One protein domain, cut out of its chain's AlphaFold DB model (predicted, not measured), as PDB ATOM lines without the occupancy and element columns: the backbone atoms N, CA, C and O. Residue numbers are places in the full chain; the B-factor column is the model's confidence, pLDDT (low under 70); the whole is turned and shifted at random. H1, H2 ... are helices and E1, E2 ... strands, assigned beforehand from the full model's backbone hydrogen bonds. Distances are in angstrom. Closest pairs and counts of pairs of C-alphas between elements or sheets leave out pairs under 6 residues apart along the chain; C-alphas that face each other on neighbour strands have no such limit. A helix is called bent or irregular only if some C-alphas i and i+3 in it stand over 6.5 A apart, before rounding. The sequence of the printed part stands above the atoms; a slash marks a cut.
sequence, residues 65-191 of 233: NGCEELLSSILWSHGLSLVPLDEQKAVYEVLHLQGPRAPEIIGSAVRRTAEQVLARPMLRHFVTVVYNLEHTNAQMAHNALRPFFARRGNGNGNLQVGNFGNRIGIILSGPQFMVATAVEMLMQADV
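This is residues 65 to 191 of the 233 residues of the protein "Basal-body rod modification protein FlgD" of Planctomycetes bacterium (UniProt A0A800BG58). A twisted four-stranded sheet, E3, E4, E6 and E5, has three helices, H3, H4 and H5, over one face. Beyond one end of its strands sits a smaller part, the two-stranded hairpin E1 and E2 with helix H1 packed on it, and the short helix H2 lies between this hairpin and the sheet. The printed part has 127 residues, with five named helices and six named strands in the order H1, E1, E2, H2, E3, H3, E4, H4, E5, E6, H5; the class is mixed, helices and strands. The four-stranded sheet is mixed, in the order E3, E4, E6, E5, with E3 and E4 parallel and the other neighbours antiparallel. The whole is compact, with a radius of gyration of the C-alphas of 14.6 A, and spans 39 by 30 by 22 A.

H1 is residues 65 to 77, 18.4 A long, and begins at C-alpha 65 at (173.272, 188.436, 230.218). E1 is residues 80 to 86, 18.3 A, and E2 is residues 91 to 96, 16.8 A. H2 is residues 102 to 107, E3 is residues 110 to 112, and H3 is residues 114 to 119. E4 is residues 126 to 132, 19.7 A, beginning at C-alpha 126 at (176.359, 175.544, 239.247). H4 is residues 138 to 149, 15.7 A; it is irregular, but only just, with C-alphas 144 and 147 6.9 A apart. E5 is residues 160 to 164, 13.1 A, and E6 is residues 169 to 175, 19.2 A. H5 is residues 176 to 189, 19.5 A, and ends at C-alpha 189 at (160.153, 181.146, 255.833).

In the larger sheet E3 and E5 are edge strands. E3 and E4 are parallel at 36 degrees, with N 128 and O 110 2.9 A apart, within hydrogen-bond range. E4 and E6 are antiparallel at 164 degrees, with N 129 and O 172 at 2.8 A. E5 and E6 form a hairpin, with N 160 and O 173 at 2.7 A. H3, H4 and H5 are on the same face, which gives two layers, helices on one face of a sheet. H5 has a height over the sheet of 9.8 A and runs along the strands, at 8 degrees to E6 on the local plane. H4, at a height of 9.3 A, is over E5 and runs along it, at 3 degrees on the local plane. H3 stands up from the sheet, its line rising 55 degrees. H3 and H5 touch at a steep tilt of 62 degrees, opposite ways, closest at the C-alphas of Leu 118 and Ala 180, 5.6 A. H4, with residues 141 to 145 alone, only just touches H5, with 3 pairs of C-alphas within 8 A, the closest being Ala 141 and Leu 186, 7.2 A. E3, H3 and E4 form a strand-helix-strand unit, two parallel neighbour strands with a helix between them along the chain; its crossover is right-handed. E4, H4 and E5 form a split one, with E6 between the two strands in the sheet, also right-handed. H2 only grazes the larger sheet, with residues 105 to 107; its closest C-alpha pair with E4 is Ile 106 and Phe 126, 6.5 A. The C-alphas of Val 83 in E1 and Ile 105 in H2 are 6.2 A apart, the closest of those elements. E1 and E2 form an antiparallel hairpin, with N 83 and O 93 2.8 A apart. H1 comes closest to E1 at the C-alphas of Leu 75 and Ser 81, 6.0 A; H1 and E2 are near each other, and H1 is not on the larger sheet. Every O i to N i+4 pair is within hydrogen-bond range in H1, H3 and H5; in H2 it is 1 of 2 and in H4 6 of 8.

The two C-alphas farthest apart are those of Pro 100 and Val 191, 41.8 A. The printed part has no cut, and no link is long. The links H3 to E4 and H4 to E5 are short and the others tight. The mean pLDDT of the printed part is 85.8; residues 150 to 157 and 165 to 167 are under 70.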
ATOM      1  N   ASN A  65     173.763 189.313 229.159       83.88
ATOM      2  CA  ASN A  65     173.272 188.436 230.218       83.88
ATOM      3  C   ASN A  65     172.124 187.533 229.746       83.88
ATOM      4  O   ASN A  65     172.118 186.344 230.069       83.88
ATOM      5  N   GLY A  66     171.178 188.061 228.964       83.19
ATOM      6  CA  GLY A  66     170.069 187.285 228.412       83.19
ATOM      7  C   GLY A  66     170.526 186.255 227.380       83.19
ATOM      8  O   GLY A  66     170.015 185.135 227.358       83.19
ATOM      9  N   CYS A  67     171.558 186.569 226.590       84.38
ATOM     10  CA  CYS A  67     172.170 185.607 225.671       84.38
ATOM     11  C   CYS A  67     172.874 184.463 226.418       84.38
ATOM     12  O   CYS A  67     172.754 183.306 226.015       84.38
ATOM     13  N   GLU A  68     173.575 184.762 227.516       87.06
ATOM     14  CA  GLU A  68     174.189 183.746 228.382       87.06
ATOM     15  C   GLU A  68     173.121 182.856 229.041       87.06
ATOM     16  O   GLU A  68     173.245 181.630 229.049       87.06
ATOM     17  N   GLU A  69     172.022 183.438 229.525       87.06
ATOM     18  CA  GLU A  69     170.905 182.685 230.104       87.06
ATOM     19  C   GLU A  69     170.222 181.784 229.074       87.06
ATOM     20  O   GLU A  69     169.960 180.608 229.361       87.06
ATOM     21  N   LEU A  70     170.008 182.285 227.854       86.94
ATOM     22  CA  LEU A  70     169.481 181.497 226.746       86.94
ATOM     23  C   LEU A  70     170.419 180.336 226.400       86.94
ATOM     24  O   LEU A  70     169.973 179.189 226.333       86.94
ATOM     25  N   LEU A  71     171.713 180.610 226.219       88.19
ATOM     26  CA  LEU A  71     172.708 179.588 225.899       88.19
ATOM     27  C   LEU A  71     172.771 178.520 226.995       88.19
ATOM     28  O   LEU A  71     172.709 177.326 226.698       88.19
ATOM     29  N   SER A  72     172.824 178.938 228.263       89.00
ATOM     30  CA  SER A  72     172.833 178.024 229.407       89.00
ATOM     31  C   SER A  72     171.562 177.166 229.466       89.00
ATOM     32  O   SER A  72     171.624 175.979 229.789       89.00
ATOM     33  N   SER A  73     170.412 177.723 229.076       86.69
ATOM     34  CA  SER A  73     169.134 177.008 229.018       86.69
ATOM     35  C   SER A  73     169.087 175.976 227.894       86.69
ATOM     36  O   SER A  73     168.629 174.853 228.123       86.69
ATOM     37  N   ILE A  74     169.593 176.324 226.707       87.81
ATOM     38  CA  ILE A  74     169.692 175.404 225.568       87.81
ATOM     39  C   ILE A  74     170.634 174.253 225.918       87.81
ATOM     40  O   ILE A  74     170.239 173.092 225.820       87.81
ATOM     41  N   LEU A  75     171.840 174.550 226.404       89.25
ATOM     42  CA  LEU A  75     172.812 173.528 226.794       89.25
ATOM     43  C   LEU A  75     172.241 172.587 227.856       89.25
ATOM     44  O   LEU A  75     172.319 171.367 227.699       89.25
ATOM     45  N   TRP A  76     171.561 173.133 228.865       88.06
ATOM     46  CA  TRP A  76     170.912 172.323 229.891       88.06
ATOM     47  C   TRP A  76     169.852 171.381 229.316       88.06
ATOM     48  O   TRP A  76     169.750 170.234 229.750       88.06
ATOM     49  N   SER A  77     169.057 171.838 228.341       85.50
ATOM     50  CA  SER A  77     168.059 170.986 227.679       85.50
ATOM     51  C   SER A  77     168.691 169.791 226.953       85.50
ATOM     52  O   SER A  77     168.073 168.732 226.864       85.50
ATOM     53  N   HIS A  78     169.953 169.929 226.537       85.38
ATOM     54  CA  HIS A  78     170.758 168.881 225.913       85.38
ATOM     55  C   HIS A  78     171.631 168.087 226.900       85.38
ATOM     56  O   HIS A  78     172.458 167.285 226.476       85.38
ATOM     57  N   GLY A  79     171.465 168.277 228.214       86.62
ATOM     58  CA  GLY A  79     172.265 167.568 229.218       86.62
ATOM     59  C   GLY A  79     173.696 168.098 229.363       86.62
ATOM     60  O   GLY A  79     174.553 167.414 229.924       86.62
ATOM     61  N   LEU A  80     173.961 169.306 228.870       90.25
ATOM     62  CA  LEU A  80     175.246 169.991 228.947       90.25
ATOM     63  C   LEU A  80     175.175 171.141 229.960       90.25
ATOM     64  O   LEU A  80     174.127 171.748 230.161       90.25
ATOM     65  N   SER A  81     176.301 171.464 230.588       90.12
ATOM     66  CA  SER A  81     176.434 172.600 231.501       90.12
ATOM     67  C   SER A  81     177.642 173.438 231.130       90.12
ATOM     68  O   SER A  81     178.697 172.897 230.800       90.12
ATOM     69  N   LEU A  82     177.490 174.756 231.244       90.38
ATOM     70  CA  LEU A  82     178.615 175.683 231.227       90.38
ATOM     71  C   LEU A  82     179.307 175.648 232.587       90.38
ATOM     72  O   LEU A  82     178.649 175.726 233.628       90.38
ATOM     73  N   VAL A  83     180.626 175.511 232.558       90.38
ATOM     74  CA  VAL A  83     181.504 175.514 233.724       90.38
ATOM     75  C   VAL A  83     182.553 176.607 233.536       90.38
ATOM     76  O   VAL A  83     183.260 176.587 232.527       90.38
ATOM     77  N   PRO A  84     182.662 177.577 234.458       88.12
ATOM     78  CA  PRO A  84     183.676 178.617 234.357       88.12
ATOM     79  C   PRO A  84     185.059 178.033 234.666       88.12
ATOM     80  O   PRO A  84     185.275 177.479 235.742       88.12
ATOM     81  N   LEU A  85     186.007 178.184 233.740       87.00
ATOM     82  CA  LEU A  85     187.431 177.932 234.011       87.00
ATOM     83  C   LEU A  85     188.087 179.184 234.585       87.00
ATOM     84  O   LEU A  85     188.899 179.104 235.503       87.00
ATOM     85  N   ASP A  86     187.736 180.341 234.022       84.31
ATOM     86  CA  ASP A  86     188.212 181.648 234.455       84.31
ATOM     87  C   ASP A  86     187.081 182.666 234.275       84.31
ATOM     88  O   ASP A  86     186.779 183.101 233.160       84.31
ATOM     89  N   GLU A  87     186.440 183.029 235.385       77.75
ATOM     90  CA  GLU A  87     185.319 183.970 235.396       77.75
ATOM     91  C   GLU A  87     185.752 185.377 234.954       77.75
ATOM     92  O   GLU A  87     185.008 186.060 234.256       77.75
ATOM     93  N   GLN A  88     186.976 185.803 235.288       80.75
ATOM     94  CA  GLN A  88     187.459 187.147 234.948       80.75
ATOM     95  C   GLN A  88     187.736 187.298 233.453       80.75
ATOM     96  O   GLN A  88     187.613 188.390 232.902       80.75
ATOM     97  N   LYS A  89     188.107 186.199 232.795       84.81
ATOM     98  CA  LYS A  89     188.358 186.165 231.349       84.81
ATOM     99  C   LYS A  89     187.159 185.672 230.540       84.81
ATOM    100  O   LYS A  89     187.299 185.515 229.330       84.81
ATOM    101  N   ALA A  90     186.016 185.422 231.186       82.38
ATOM    102  CA  ALA A  90     184.821 184.851 230.565       82.38
ATOM    103  C   ALA A  90     185.118 183.560 229.775       82.38
ATOM    104  O   ALA A  90     184.585 183.338 228.685       82.38
ATOM    105  N   VAL A  91     186.000 182.709 230.311       88.06
ATOM    106  CA  VAL A  91     186.357 181.427 229.693       88.06
ATOM    107  C   VAL A  91     185.540 180.320 230.341       88.06
ATOM    108  O   VAL A  91     185.682 180.042 231.534       88.06
ATOM    109  N   TYR A  92     184.721 179.664 229.523       90.25
ATOM    110  CA  TYR A  92     183.832 178.586 229.939       90.25
ATOM    111  C   TYR A  92     184.117 177.315 229.145       90.25
ATOM    112  O   TYR A  92     184.392 177.359 227.945       90.25
ATOM    113  N   GLU A  93     184.006 176.177 229.813       91.62
ATOM    114  CA  GLU A  93     183.995 174.854 229.199       91.62
ATOM    115  C   GLU A  93     182.580 174.278 229.257       91.62
ATOM    116  O   GLU A  93     181.816 174.533 230.190       91.62
ATOM    117  N   VAL A  94     182.219 173.498 228.239       92.25
ATOM    118  CA  VAL A  94     180.941 172.789 228.186       92.25
ATOM    119  C   VAL A  94     181.174 171.343 228.603       92.25
ATOM    120  O   VAL A  94     181.873 170.599 227.917       92.25
ATOM    121  N   LEU A  95     180.562 170.936 229.712       91.56
ATOM    122  CA  LEU A  95     180.666 169.579 230.246       91.56
ATOM    123  C   LEU A  95     179.322 168.860 230.207       91.56
ATOM    124  O   LEU A  95     178.262 169.456 230.385       91.56
ATOM    125  N   HIS A  96     179.366 167.546 230.005       90.06
ATOM    126  CA  HIS A  96     178.175 166.705 230.041       90.06
ATOM    127  C   HIS A  96     177.771 166.394 231.485       90.06
ATOM    128  O   HIS A  96     178.557 165.824 232.246       90.06
ATOM    129  N   LEU A  97     176.520 166.694 231.847       86.56
ATOM    130  CA  LEU A  97     175.986 166.532 233.206       86.56
ATOM    131  C   LEU A  97     176.042 165.082 233.700       86.56
ATOM    132  O   LEU A  97     176.194 164.837 234.889       86.56
ATOM    133  N   GLN A  98     175.930 164.100 232.808       85.06
ATOM    134  CA  GLN A  98     175.980 162.673 233.164       85.06
ATOM    135  C   GLN A  98     177.290 161.996 232.733       85.06
ATOM    136  O   GLN A  98     177.370 160.773 232.674       85.06
ATOM    137  N   GLY A  99     178.306 162.780 232.360       85.38
ATOM    138  CA  GLY A  99     179.595 162.255 231.914       85.38
ATOM    139  C   GLY A  99     180.525 161.857 233.070       85.38
ATOM    140  O   GLY A  99     180.255 162.181 234.226       85.38
ATOM    141  N   PRO A 100     181.678 161.227 232.774       88.00
ATOM    142  CA  PRO A 100     182.701 160.907 233.780       88.00
ATOM    143  C   PRO A 100     183.259 162.155 234.484       88.00
ATOM    144  O   PRO A 100     183.696 162.074 235.626       88.00
ATOM    145  N   ARG A 101     183.193 163.317 233.819       89.12
ATOM    146  CA  ARG A 101     183.612 164.628 234.339       89.12
ATOM    147  C   ARG A 101     182.501 165.385 235.076       89.12
ATOM    148  O   ARG A 101     182.701 166.519 235.488       89.12
ATOM    149  N   ALA A 102     181.328 164.785 235.278       85.19
ATOM    150  CA  ALA A 102     180.236 165.430 236.007       85.19
ATOM    151  C   ALA A 102     180.597 165.901 237.435       85.19
ATOM    152  O   ALA A 102     180.113 166.959 237.833       85.19
ATOM    153  N   PRO A 103     181.462 165.204 238.206       87.38
ATOM    154  CA  PRO A 103     181.905 165.709 239.506       87.38
ATOM    155  C   PRO A 103     182.662 167.044 239.426       87.38
ATOM    156  O   PRO A 103     182.583 167.836 240.363       87.38
ATOM    157  N   GLU A 104     183.350 167.327 238.312       88.25
ATOM    158  CA  GLU A 104     184.053 168.603 238.098       88.25
ATOM    159  C   GLU A 104     183.068 169.772 238.024       88.25
ATOM    160  O   GLU A 104     183.369 170.850 238.518       88.25
ATOM    161  N   ILE A 105     181.862 169.544 237.496       87.44
ATOM    162  CA  ILE A 105     180.807 170.561 237.407       87.44
ATOM    163  C   ILE A 105     180.416 171.038 238.811       87.44
ATOM    164  O   ILE A 105     180.390 172.237 239.079       87.44
ATOM    165  N   ILE A 106     180.185 170.105 239.737       82.94
ATOM    166  CA  ILE A 106     179.843 170.431 241.130       82.94
ATOM    167  C   ILE A 106     181.055 171.040 241.849       82.94
ATOM    168  O   ILE A 106     180.908 172.014 242.582       82.94
ATOM    169  N   GLY A 107     182.260 170.508 241.617       86.94
ATOM    170  CA  GLY A 107     183.496 171.040 242.203       86.94
ATOM    171  C   GLY A 107     183.846 172.456 241.732       86.94
ATOM    172  O   GLY A 107     184.427 173.227 242.491       86.94
ATOM    173  N   SER A 108     183.452 172.813 240.509       85.25
ATOM    174  CA  SER A 108     183.635 174.142 239.914       85.25
ATOM    175  C   SER A 108     182.576 175.167 240.334       85.25
ATOM    176  O   SER A 108     182.626 176.313 239.890       85.25
ATOM    177  N   ALA A 109     181.605 174.773 241.166       86.44
ATOM    178  CA  ALA A 109     180.492 175.631 241.543       86.44
ATOM    179  C   ALA A 109     180.984 176.913 242.234       86.44
ATOM    180  O   ALA A 109     181.516 176.884 243.349       86.44
ATOM    181  N   VAL A 110     180.762 178.054 241.582       89.88
ATOM    182  CA  VAL A 110     181.228 179.357 242.065       89.88
ATOM    183  C   VAL A 110     180.453 179.752 243.317       89.88
ATOM    184  O   VAL A 110     179.230 179.592 243.394       89.88
ATOM    185  N   ARG A 111     181.159 180.295 244.312       91.44
ATOM    186  CA  ARG A 111     180.507 180.856 245.495       91.44
ATOM    187  C   ARG A 111     179.830 182.176 245.141       91.44
ATOM    188  O   ARG A 111     180.496 183.104 244.693       91.44
ATOM    189  N   ARG A 112     178.521 182.258 245.368       91.94
ATOM    190  CA  ARG A 112     177.706 183.456 245.125       91.94
ATOM    191  C   ARG A 112     176.948 183.839 246.388       91.94
ATOM    192  O   ARG A 112     176.662 182.987 247.232       91.94
ATOM    193  N   THR A 113     176.617 185.117 246.520       93.38
ATOM    194  CA  THR A 113     175.690 185.574 247.565       93.38
ATOM    195  C   THR A 113     174.243 185.305 247.148       93.38
ATOM    196  O   THR A 113     173.951 185.122 245.964       93.38
ATOM    197  N   ALA A 114     173.326 185.292 248.119       90.44
ATOM    198  CA  ALA A 114     171.895 185.136 247.863       90.44
ATOM    199  C   ALA A 114     171.376 186.200 246.879       90.44
ATOM    200  O   ALA A 114     170.739 185.867 245.885       90.44
ATOM    201  N   GLU A 115     171.750 187.461 247.091       91.81
ATOM    202  CA  GLU A 115     171.367 188.588 246.231       91.81
ATOM    203  C   GLU A 115     171.852 188.419 244.784       91.81
ATOM    204  O   GLU A 115     171.096 188.654 243.844       91.81
ATOM    205  N   GLN A 116     173.090 187.953 244.587       90.25
ATOM    206  CA  GLN A 116     173.644 187.717 243.247       90.25
ATOM    207  C   GLN A 116     172.906 186.604 242.502       90.25
ATOM    208  O   GLN A 116     172.732 186.685 241.287       90.25
ATOM    209  N   VAL A 117     172.478 185.564 243.218       91.38
ATOM    210  CA  VAL A 117     171.702 184.469 242.633       91.38
ATOM    211  C   VAL A 117     170.297 184.931 242.251       91.38
ATOM    212  O   VAL A 117     169.830 184.608 241.158       91.38
ATOM    213  N   LEU A 118     169.656 185.732 243.105       92.25
ATOM    214  CA  LEU A 118     168.321 186.281 242.859       92.25
ATOM    215  C   LEU A 118     168.298 187.334 241.745       92.25
ATOM    216  O   LEU A 118     167.280 187.485 241.078       92.25
ATOM    217  N   ALA A 119     169.414 188.022 241.491       90.50
ATOM    218  CA  ALA A 119     169.520 188.957 240.374       90.50
ATOM    219  C   ALA A 119     169.405 188.269 238.999       90.50
ATOM    220  O   ALA A 119     168.990 188.902 238.031       90.50
ATOM    221  N   ARG A 120     169.777 186.982 238.900       87.62
ATOM    222  CA  ARG A 120     169.745 186.186 237.658       87.62
ATOM    223  C   ARG A 120     169.201 184.776 237.923       87.62
ATOM    224  O   ARG A 120     169.960 183.803 237.894       87.62
ATOM    225  N   PRO A 121     167.894 184.621 238.189       85.81
ATOM    226  CA  PRO A 121     167.327 183.351 238.641       85.81
ATOM    227  C   PRO A 121     167.237 182.299 237.526       85.81
ATOM    228  O   PRO A 121     167.155 181.110 237.814       85.81
ATOM    229  N   MET A 122     167.252 182.705 236.251       85.00
ATOM    230  CA  MET A 122     167.149 181.786 235.107       85.00
ATOM    231  C   MET A 122     168.497 181.219 234.651       85.00
ATOM    232  O   MET A 122     168.526 180.283 233.845       85.00
ATOM    233  N   LEU A 123     169.609 181.731 235.182       88.69
ATOM    234  CA  LEU A 123     170.940 181.236 234.856       88.69
ATOM    235  C   LEU A 123     171.102 179.790 235.346       88.69
ATOM    236  O   LEU A 123     170.716 179.439 236.463       88.69
ATOM    237  N   ARG A 124     171.672 178.924 234.502       88.50
ATOM    238  CA  ARG A 124     171.814 177.485 234.797       88.50
ATOM    239  C   ARG A 124     173.233 177.061 235.165       88.50
ATOM    240  O   ARG A 124     173.613 175.915 234.949       88.50
ATOM    241  N   HIS A 125     174.012 177.975 235.734       90.62
ATOM    242  CA  HIS A 125     175.337 177.669 236.269       90.62
ATOM    243  C   HIS A 125     175.237 176.928 237.599       90.62
ATOM    244  O   HIS A 125     174.278 177.108 238.349       90.62
ATOM    245  N   PHE A 126     176.237 176.106 237.909       91.31
ATOM    246  CA  PHE A 126     176.359 175.544 239.247       91.31
ATOM    247  C   PHE A 126     176.952 176.589 240.181       91.31
ATOM    248  O   PHE A 126     177.992 177.185 239.900       91.31
ATOM    249  N   VAL A 127     176.272 176.811 241.299       92.88
ATOM    250  CA  VAL A 127     176.659 177.793 242.306       92.88
ATOM    251  C   VAL A 127     176.565 177.179 243.689       92.88
ATOM    252  O   VAL A 127     175.778 176.264 243.934       92.88
ATOM    253  N   THR A 128     177.371 177.712 244.600       93.62
ATOM    254  CA  THR A 128     177.278 177.415 246.025       93.62
ATOM    255  C   THR A 128     176.943 178.697 246.773       93.62
ATOM    256  O   THR A 128     177.687 179.674 246.708       93.62
ATOM    257  N   VAL A 129     175.831 178.693 247.498       94.00
ATOM    258  CA  VAL A 129     175.367 179.804 248.327       94.00
ATOM    259  C   VAL A 129     175.403 179.377 249.783       94.00
ATOM    260  O   VAL A 129     174.959 178.287 250.141       94.00
ATOM    261  N   VAL A 130     175.925 180.259 250.626       93.19
ATOM    262  CA  VAL A 130     175.826 180.144 252.080       93.19
ATOM    263  C   VAL A 130     174.780 181.155 252.525       93.19
ATOM    264  O   VAL A 130     174.979 182.353 252.343       93.19
ATOM    265  N   TYR A 131     173.658 180.670 253.051       92.19
ATOM    266  CA  TYR A 131     172.568 181.503 253.543       92.19
ATOM    267  C   TYR A 131     172.510 181.401 255.069       92.19
ATOM    268  O   TYR A 131     172.418 180.301 255.621       92.19
ATOM    269  N   ASN A 132     172.596 182.543 255.746       91.38
ATOM    270  CA  ASN A 132     172.495 182.620 257.200       91.38
ATOM    271  C   ASN A 132     171.034 182.868 257.573       91.38
ATOM    272  O   ASN A 132     170.409 183.754 257.001       91.38
ATOM    273  N   LEU A 133     170.515 182.065 258.497       89.12
ATOM    274  CA  LEU A 133     169.141 182.166 258.979       89.12
ATOM    275  C   LEU A 133     169.120 182.981 260.271       89.12
ATOM    276  O   LEU A 133     169.941 182.741 261.161       89.12
ATOM    277  N   GLU A 134     168.185 183.918 260.379       87.56
ATOM    278  CA  GLU A 134     168.053 184.800 261.547       87.56
ATOM    279  C   GLU A 134     166.951 184.335 262.504       87.56
ATOM    280  O   GLU A 134     167.121 184.377 263.724       87.56
ATOM    281  N   HIS A 135     165.838 183.839 261.966       85.25
ATOM    282  CA  HIS A 135     164.613 183.564 262.719       85.25
ATOM    283  C   HIS A 135     164.253 182.073 262.749       85.25
ATOM    284  O   HIS A 135     163.529 181.623 263.640       85.25
ATOM    285  N   THR A 136     164.778 181.279 261.813       85.44
ATOM    286  CA  THR A 136     164.476 179.850 261.671       85.44
ATOM    287  C   THR A 136     165.692 178.964 261.925       85.44
ATOM    288  O   THR A 136     166.813 179.233 261.508       85.44
ATOM    289  N   ASN A 137     165.471 177.817 262.567       88.69
ATOM    290  CA  ASN A 137     166.522 176.824 262.765       88.69
ATOM    291  C   ASN A 137     166.923 176.154 261.435       88.69
ATOM    292  O   ASN A 137     166.084 175.538 260.769       88.69
ATOM    293  N   ALA A 138     168.220 176.168 261.110       88.62
ATOM    294  CA  ALA A 138     168.790 175.519 259.923       88.62
ATOM    295  C   ALA A 138     168.363 174.053 259.718       88.62
ATOM    296  O   ALA A 138     168.134 173.631 258.586       88.62
ATOM    297  N   GLN A 139     168.203 173.269 260.788       87.50
ATOM    298  CA  GLN A 139     167.744 171.880 260.701       87.50
ATOM    299  C   GLN A 139     166.266 171.772 260.310       87.50
ATOM    300  O   GLN A 139     165.886 170.876 259.555       87.50
ATOM    301  N   MET A 140     165.427 172.684 260.805       87.38
ATOM    302  CA  MET A 140     164.014 172.739 260.423       87.38
ATOM    303  C   MET A 140     163.870 173.175 258.969       87.38
ATOM    304  O   MET A 140     163.174 172.505 258.209       87.38
ATOM    305  N   ALA A 141     164.595 174.222 258.569       88.44
ATOM    306  CA  ALA A 141     164.647 174.691 257.191       88.44
ATOM    307  C   ALA A 141     165.112 173.579 256.232       88.44
ATOM    308  O   ALA A 141     164.433 173.273 255.255       88.44
ATOM    309  N   HIS A 142     166.206 172.883 256.558       89.25
ATOM    310  CA  HIS A 142     166.694 171.740 255.782       89.25
ATOM    311  C   HIS A 142     165.629 170.638 255.626       89.25
ATOM    312  O   HIS A 142     165.379 170.150 254.521       89.25
ATOM    313  N   ASN A 143     164.958 170.258 256.719       88.44
ATOM    314  CA  ASN A 143     163.912 169.234 256.685       88.44
ATOM    315  C   ASN A 143     162.681 169.669 255.879       88.44
ATOM    316  O   ASN A 143     162.067 168.826 255.225       88.44
ATOM    317  N   ALA A 144     162.349 170.962 255.901       87.94
ATOM    318  CA  ALA A 144     161.256 171.541 255.129       87.94
ATOM    319  C   ALA A 144     161.569 171.615 253.627       87.94
ATOM    320  O   ALA A 144     160.680 171.379 252.814       87.94
ATOM    321  N   LEU A 145     162.824 171.873 253.242       87.50
ATOM    322  CA  LEU A 145     163.238 171.924 251.835       87.50
ATOM    323  C   LEU A 145     163.365 170.531 251.201       87.50
ATOM    324  O   LEU A 145     163.131 170.360 250.002       87.50
ATOM    325  N   ARG A 146     163.703 169.504 251.989       85.62
ATOM    326  CA  ARG A 146     163.991 168.156 251.475       85.62
ATOM    327  C   ARG A 146     162.908 167.582 250.539       85.62
ATOM    328  O   ARG A 146     163.286 167.053 249.499       85.62
ATOM    329  N   PRO A 147     161.592 167.662 250.815       86.75
ATOM    330  CA  PRO A 147     160.561 167.117 249.925       86.75
ATOM    331  C   PRO A 147     160.543 167.741 248.523       86.75
ATOM    332  O   PRO A 147     160.206 167.049 247.563       86.75
ATOM    333  N   PHE A 148     160.930 169.012 248.400       83.94
ATOM    334  CA  PHE A 148     160.911 169.751 247.137       83.94
ATOM    335  C   PHE A 148     162.132 169.441 246.267       83.94
ATOM    336  O   PHE A 148     162.018 169.362 245.045       83.94
ATOM    337  N   PHE A 149     163.281 169.186 246.899       82.88
ATOM    338  CA  PHE A 149     164.566 169.046 246.205       82.88
ATOM    339  C   PHE A 149     165.166 167.631 246.258       82.88
ATOM    340  O   PHE A 149     166.109 167.332 245.542       82.88
ATOM    341  N   ALA A 150     164.608 166.694 247.030       69.12
ATOM    342  CA  ALA A 150     165.102 165.311 247.069       69.12
ATOM    343  C   ALA A 150     164.576 164.416 245.928       69.12
ATOM    344  O   ALA A 150     164.993 163.264 245.825       69.12
ATOM    345  N   ARG A 151     163.629 164.885 245.096       55.81
ATOM    346  CA  ARG A 151     162.813 164.009 244.224       55.81
ATOM    347  C   ARG A 151     163.056 164.086 242.715       55.81
ATOM    348  O   ARG A 151     162.324 163.435 241.972       55.81
ATOM    349  N   ARG A 152     164.091 164.770 242.226       54.06
ATOM    350  CA  ARG A 152     164.388 164.810 240.778       54.06
ATOM    351  C   ARG A 152     165.526 163.879 240.347       54.06
ATOM    352  O   ARG A 152     166.487 164.314 239.738       54.06
ATOM    353  N   GLY A 153     165.344 162.578 240.588       48.09
ATOM    354  CA  GLY A 153     166.076 161.505 239.901       48.09
ATOM    355  C   GLY A 153     167.587 161.434 240.159       48.09
ATOM    356  O   GLY A 153     168.212 162.336 240.697       48.09
ATOM    357  N   ASN A 154     168.185 160.314 239.760       45.44
ATOM    358  CA  ASN A 154     169.600 159.973 239.930       45.44
ATOM    359  C   ASN A 154     170.537 160.763 238.980       45.44
ATOM    360  O   ASN A 154     171.442 160.191 238.380       45.44
ATOM    361  N   GLY A 155     170.262 162.052 238.753       53.25
ATOM    362  CA  GLY A 155     171.022 162.922 237.855       53.25
ATOM    363  C   GLY A 155     171.878 163.918 238.635       53.25
ATOM    364  O   GLY A 155     171.392 164.545 239.572       53.25
ATOM    365  N   ASN A 156     173.130 164.108 238.213       55.25
ATOM    366  CA  ASN A 156     174.141 165.014 238.792       55.25
ATOM    367  C   ASN A 156     173.805 166.525 238.693       55.25
ATOM    368  O   ASN A 156     174.697 167.364 238.635       55.25
ATOM    369  N   GLY A 157     172.524 166.888 238.662       61.44
ATOM    370  CA  GLY A 157     172.024 168.264 238.672       61.44
ATOM    371  C   GLY A 157     171.075 168.536 239.833       61.44
ATOM    372  O   GLY A 157     170.204 169.394 239.711       61.44
ATOM    373  N   ASN A 158     171.184 167.768 240.920       79.12
ATOM    374  CA  ASN A 158     170.331 167.955 242.083       79.12
ATOM    375  C   ASN A 158     170.857 169.062 243.007       79.12
ATOM    376  O   ASN A 158     172.068 169.233 243.152       79.12
ATOM    377  N   LEU A 159     169.940 169.772 243.665       87.69
ATOM    378  CA  LEU A 159     170.278 170.713 244.723       87.69
ATOM    379  C   LEU A 159     170.734 169.935 245.963       87.69
ATOM    380  O   LEU A 159     169.980 169.159 246.550       87.69
ATOM    381  N   GLN A 160     171.974 170.165 246.369       88.50
ATOM    382  CA  GLN A 160     172.514 169.723 247.642       88.50
ATOM    383  C   GLN A 160     172.205 170.780 248.694       88.50
ATOM    384  O   GLN A 160     172.536 171.955 248.534       88.50
ATOM    385  N   VAL A 161     171.569 170.348 249.777       89.38
ATOM    386  CA  VAL A 161     171.257 171.189 250.929       89.38
ATOM    387  C   VAL A 161     172.041 170.630 252.108       89.38
ATOM    388  O   VAL A 161     171.869 169.470 252.472       89.38
ATOM    389  N   GLY A 162     172.925 171.436 252.679       87.56
ATOM    390  CA  GLY A 162     173.677 171.117 253.887       87.56
ATOM    391  C   GLY A 162     173.362 172.124 254.983       87.56
ATOM    392  O   GLY A 162     173.044 173.272 254.700       87.56
ATOM    393  N   ASN A 163     173.456 171.720 256.242       88.94
ATOM    394  CA  ASN A 163     173.386 172.630 257.381       88.94
ATOM    395  C   ASN A 163     174.778 172.782 258.010       88.94
ATOM    396  O   ASN A 163     175.616 171.884 257.930       88.94
ATOM    397  N   PHE A 164     175.045 173.917 258.653       82.81
ATOM    398  CA  PHE A 164     176.250 174.087 259.463       82.81
ATOM    399  C   PHE A 164     175.952 174.900 260.721       82.81
ATOM    400  O   PHE A 164     175.080 175.768 260.757       82.81
ATOM    401  N   GLY A 165     176.671 174.577 261.798       67.12
ATOM    402  CA  GLY A 165     176.559 175.300 263.064       67.12
ATOM    403  C   GLY A 165     175.231 175.110 263.802       67.12
ATOM    404  O   GLY A 165     174.826 176.029 264.503       67.12
ATOM    405  N   ASN A 166     174.560 173.957 263.645       66.75
ATOM    406  CA  ASN A 166     173.297 173.508 264.277       66.75
ATOM    407  C   ASN A 166     172.065 174.439 264.191       66.75
ATOM    408  O   ASN A 166     170.949 173.950 264.356       66.75
ATOM    409  N   ARG A 167     172.229 175.747 263.969       68.69
ATOM    410  CA  ARG A 167     171.168 176.764 263.969       68.69
ATOM    411  C   ARG A 167     171.423 177.944 263.029       68.69
ATOM    412  O   ARG A 167     170.459 178.615 262.710       68.69
ATOM    413  N   ILE A 168     172.666 178.196 262.612       81.31
ATOM    414  CA  ILE A 168     173.060 179.512 262.071       81.31
ATOM    415  C   ILE A 168     172.928 179.596 260.548       81.31
ATOM    416  O   ILE A 168     172.558 180.641 260.025       81.31
ATOM    417  N   GLY A 169     173.229 178.522 259.817       85.75
ATOM    418  CA  GLY A 169     173.275 178.633 258.367       85.75
ATOM    419  C   GLY A 169     173.038 177.340 257.614       85.75
ATOM    420  O   GLY A 169     173.195 176.223 258.121       85.75
ATOM    421  N   ILE A 170     172.645 177.535 256.364       92.12
ATOM    422  CA  ILE A 170     172.375 176.501 255.382       92.12
ATOM    423  C   ILE A 170     173.259 176.753 254.157       92.12
ATOM    424  O   ILE A 170     173.489 177.889 253.744       92.12
ATOM    425  N   ILE A 171     173.814 175.684 253.602       92.25
ATOM    426  CA  ILE A 171     174.607 175.699 252.377       92.25
ATOM    427  C   ILE A 171     173.749 175.074 251.292       92.25
ATOM    428  O   ILE A 171     173.248 173.962 251.449       92.25
ATOM    429  N   LEU A 172     173.597 175.793 250.192       92.88
ATOM    430  CA  LEU A 172     172.880 175.361 249.005       92.88
ATOM    431  C   LEU A 172     173.894 175.243 247.874       92.88
ATOM    432  O   LEU A 172     174.541 176.228 247.532       92.88
ATOM    433  N   SER A 173     174.060 174.056 247.299       91.94
ATOM    434  CA  SER A 173     174.968 173.836 246.170       91.94
ATOM    435  C   SER A 173     174.242 173.107 245.053       91.94
ATOM    436  O   SER A 173     173.632 172.065 245.277       91.94
ATOM    437  N   GLY A 174     174.259 173.661 243.848       91.44
ATOM    438  CA  GLY A 174     173.557 173.076 242.712       91.44
ATOM    439  C   GLY A 174     173.288 174.092 241.610       91.44
ATOM    440  O   GLY A 174     173.896 175.165 241.594       91.44
ATOM    441  N   PRO A 175     172.375 173.774 240.681       90.94
ATOM    442  CA  PRO A 175     172.014 174.681 239.602       90.94
ATOM    443  C   PRO A 175     171.380 175.959 240.150       90.94
ATOM    444  O   PRO A 175     170.471 175.902 240.982       90.94
ATOM    445  N   GLN A 176     171.826 177.107 239.648       92.75
ATOM    446  CA  GLN A 176     171.475 178.419 240.177       92.75
ATOM    447  C   GLN A 176     169.967 178.675 240.202       92.75
ATOM    448  O   GLN A 176     169.481 179.182 241.203       92.75
ATOM    449  N   PHE A 177     169.198 178.230 239.207       90.44
ATOM    450  CA  PHE A 177     167.734 178.348 239.240       90.44
ATOM    451  C   PHE A 177     167.067 177.594 240.407       90.44
ATOM    452  O   PHE A 177     166.091 178.073 240.989       90.44
ATOM    453  N   MET A 178     167.591 176.421 240.786       91.19
ATOM    454  CA  MET A 178     167.088 175.678 241.947       91.19
ATOM    455  C   MET A 178     167.521 176.345 243.247       91.19
ATOM    456  O   MET A 178     166.727 176.433 244.180       91.19
ATOM    457  N   VAL A 179     168.767 176.824 243.294       93.00
ATOM    458  CA  VAL A 179     169.294 177.563 244.445       93.00
ATOM    459  C   VAL A 179     168.495 178.847 244.659       93.00
ATOM    460  O   VAL A 179     168.086 179.096 245.783       93.00
ATOM    461  N   ALA A 180     168.197 179.610 243.604       93.44
ATOM    462  CA  ALA A 180     167.371 180.816 243.661       93.44
ATOM    463  C   ALA A 180     165.994 180.512 244.253       93.44
ATOM    464  O   ALA A 180     165.602 181.127 245.238       93.44
ATOM    465  N   THR A 181     165.321 179.482 243.733       92.50
ATOM    466  CA  THR A 181     164.018 179.038 244.254       92.50
ATOM    467  C   THR A 181     164.102 178.655 245.739       92.50
ATOM    468  O   THR A 181     163.235 179.013 246.531       92.50
ATOM    469  N   ALA A 182     165.149 177.929 246.145       92.38
ATOM    470  CA  ALA A 182     165.344 177.538 247.540       92.38
ATOM    471  C   ALA A 182     165.640 178.741 248.447       92.38
ATOM    472  O   ALA A 182     165.118 178.802 249.555       92.38
ATOM    473  N   VAL A 183     166.440 179.705 247.982       93.38
ATOM    474  CA  VAL A 183     166.717 180.958 248.697       93.38
ATOM    475  C   VAL A 183     165.433 181.764 248.876       93.38
ATOM    476  O   VAL A 183     165.171 182.209 249.985       93.38
ATOM    477  N   GLU A 184     164.593 181.894 247.847       92.62
ATOM    478  CA  GLU A 184     163.295 182.573 247.969       92.62
ATOM    479  C   GLU A 184     162.394 181.899 249.009       92.62
ATOM    480  O   GLU A 184     161.823 182.575 249.865       92.62
ATOM    481  N   MET A 185     162.308 180.564 248.986       91.75
ATOM    482  CA  MET A 185     161.553 179.805 249.990       91.75
ATOM    483  C   MET A 185     162.097 180.030 251.404       91.75
ATOM    484  O   MET A 185     161.318 180.162 252.345       91.75
ATOM    485  N   LEU A 186     163.422 180.083 251.562       91.19
ATOM    486  CA  LEU A 186     164.054 180.361 252.850       91.19
ATOM    487  C   LEU A 186     163.775 181.786 253.315       91.19
ATOM    488  O   LEU A 186     163.404 181.955 254.465       91.19
ATOM    489  N   MET A 187     163.883 182.787 252.443       90.81
ATOM    490  CA  MET A 187     163.581 184.180 252.784       90.81
ATOM    491  C   MET A 187     162.122 184.360 253.217       90.81
ATOM    492  O   MET A 187     161.846 185.105 254.150       90.81
ATOM    493  N   GLN A 188     161.186 183.658 252.574       89.19
ATOM    494  CA  GLN A 188     159.772 183.677 252.967       89.19
ATOM    495  C   GLN A 188     159.514 182.955 254.294       89.19
ATOM    496  O   GLN A 188     158.609 183.338 255.033       89.19
ATOM    497  N   ALA A 189     160.279 181.903 254.592       86.31
ATOM    498  CA  ALA A 189     160.153 181.146 255.833       86.31
ATOM    499  C   ALA A 189     160.892 181.798 257.015       86.31
ATOM    500  O   ALA A 189     160.476 181.629 258.157       86.31
ATOM    501  N   ASP A 190     161.965 182.548 256.757       86.56
ATOM    502  CA  ASP A 190     162.846 183.164 257.756       86.56
ATOM    503  C   ASP A 190     162.373 184.555 258.208       86.56
ATOM    504  O   ASP A 190     163.157 185.473 258.443       86.56
ATOM    505  N   VAL A 191     161.057 184.711 258.325       85.00
ATOM    506  CA  VAL A 191     160.402 185.909 258.858       85.00
ATOM    507  C   VAL A 191     160.235 185.731 260.374       85.00
ATOM    508  O   VAL A 191     159.939 184.618 260.818       85.00
TER     509      VAL A 191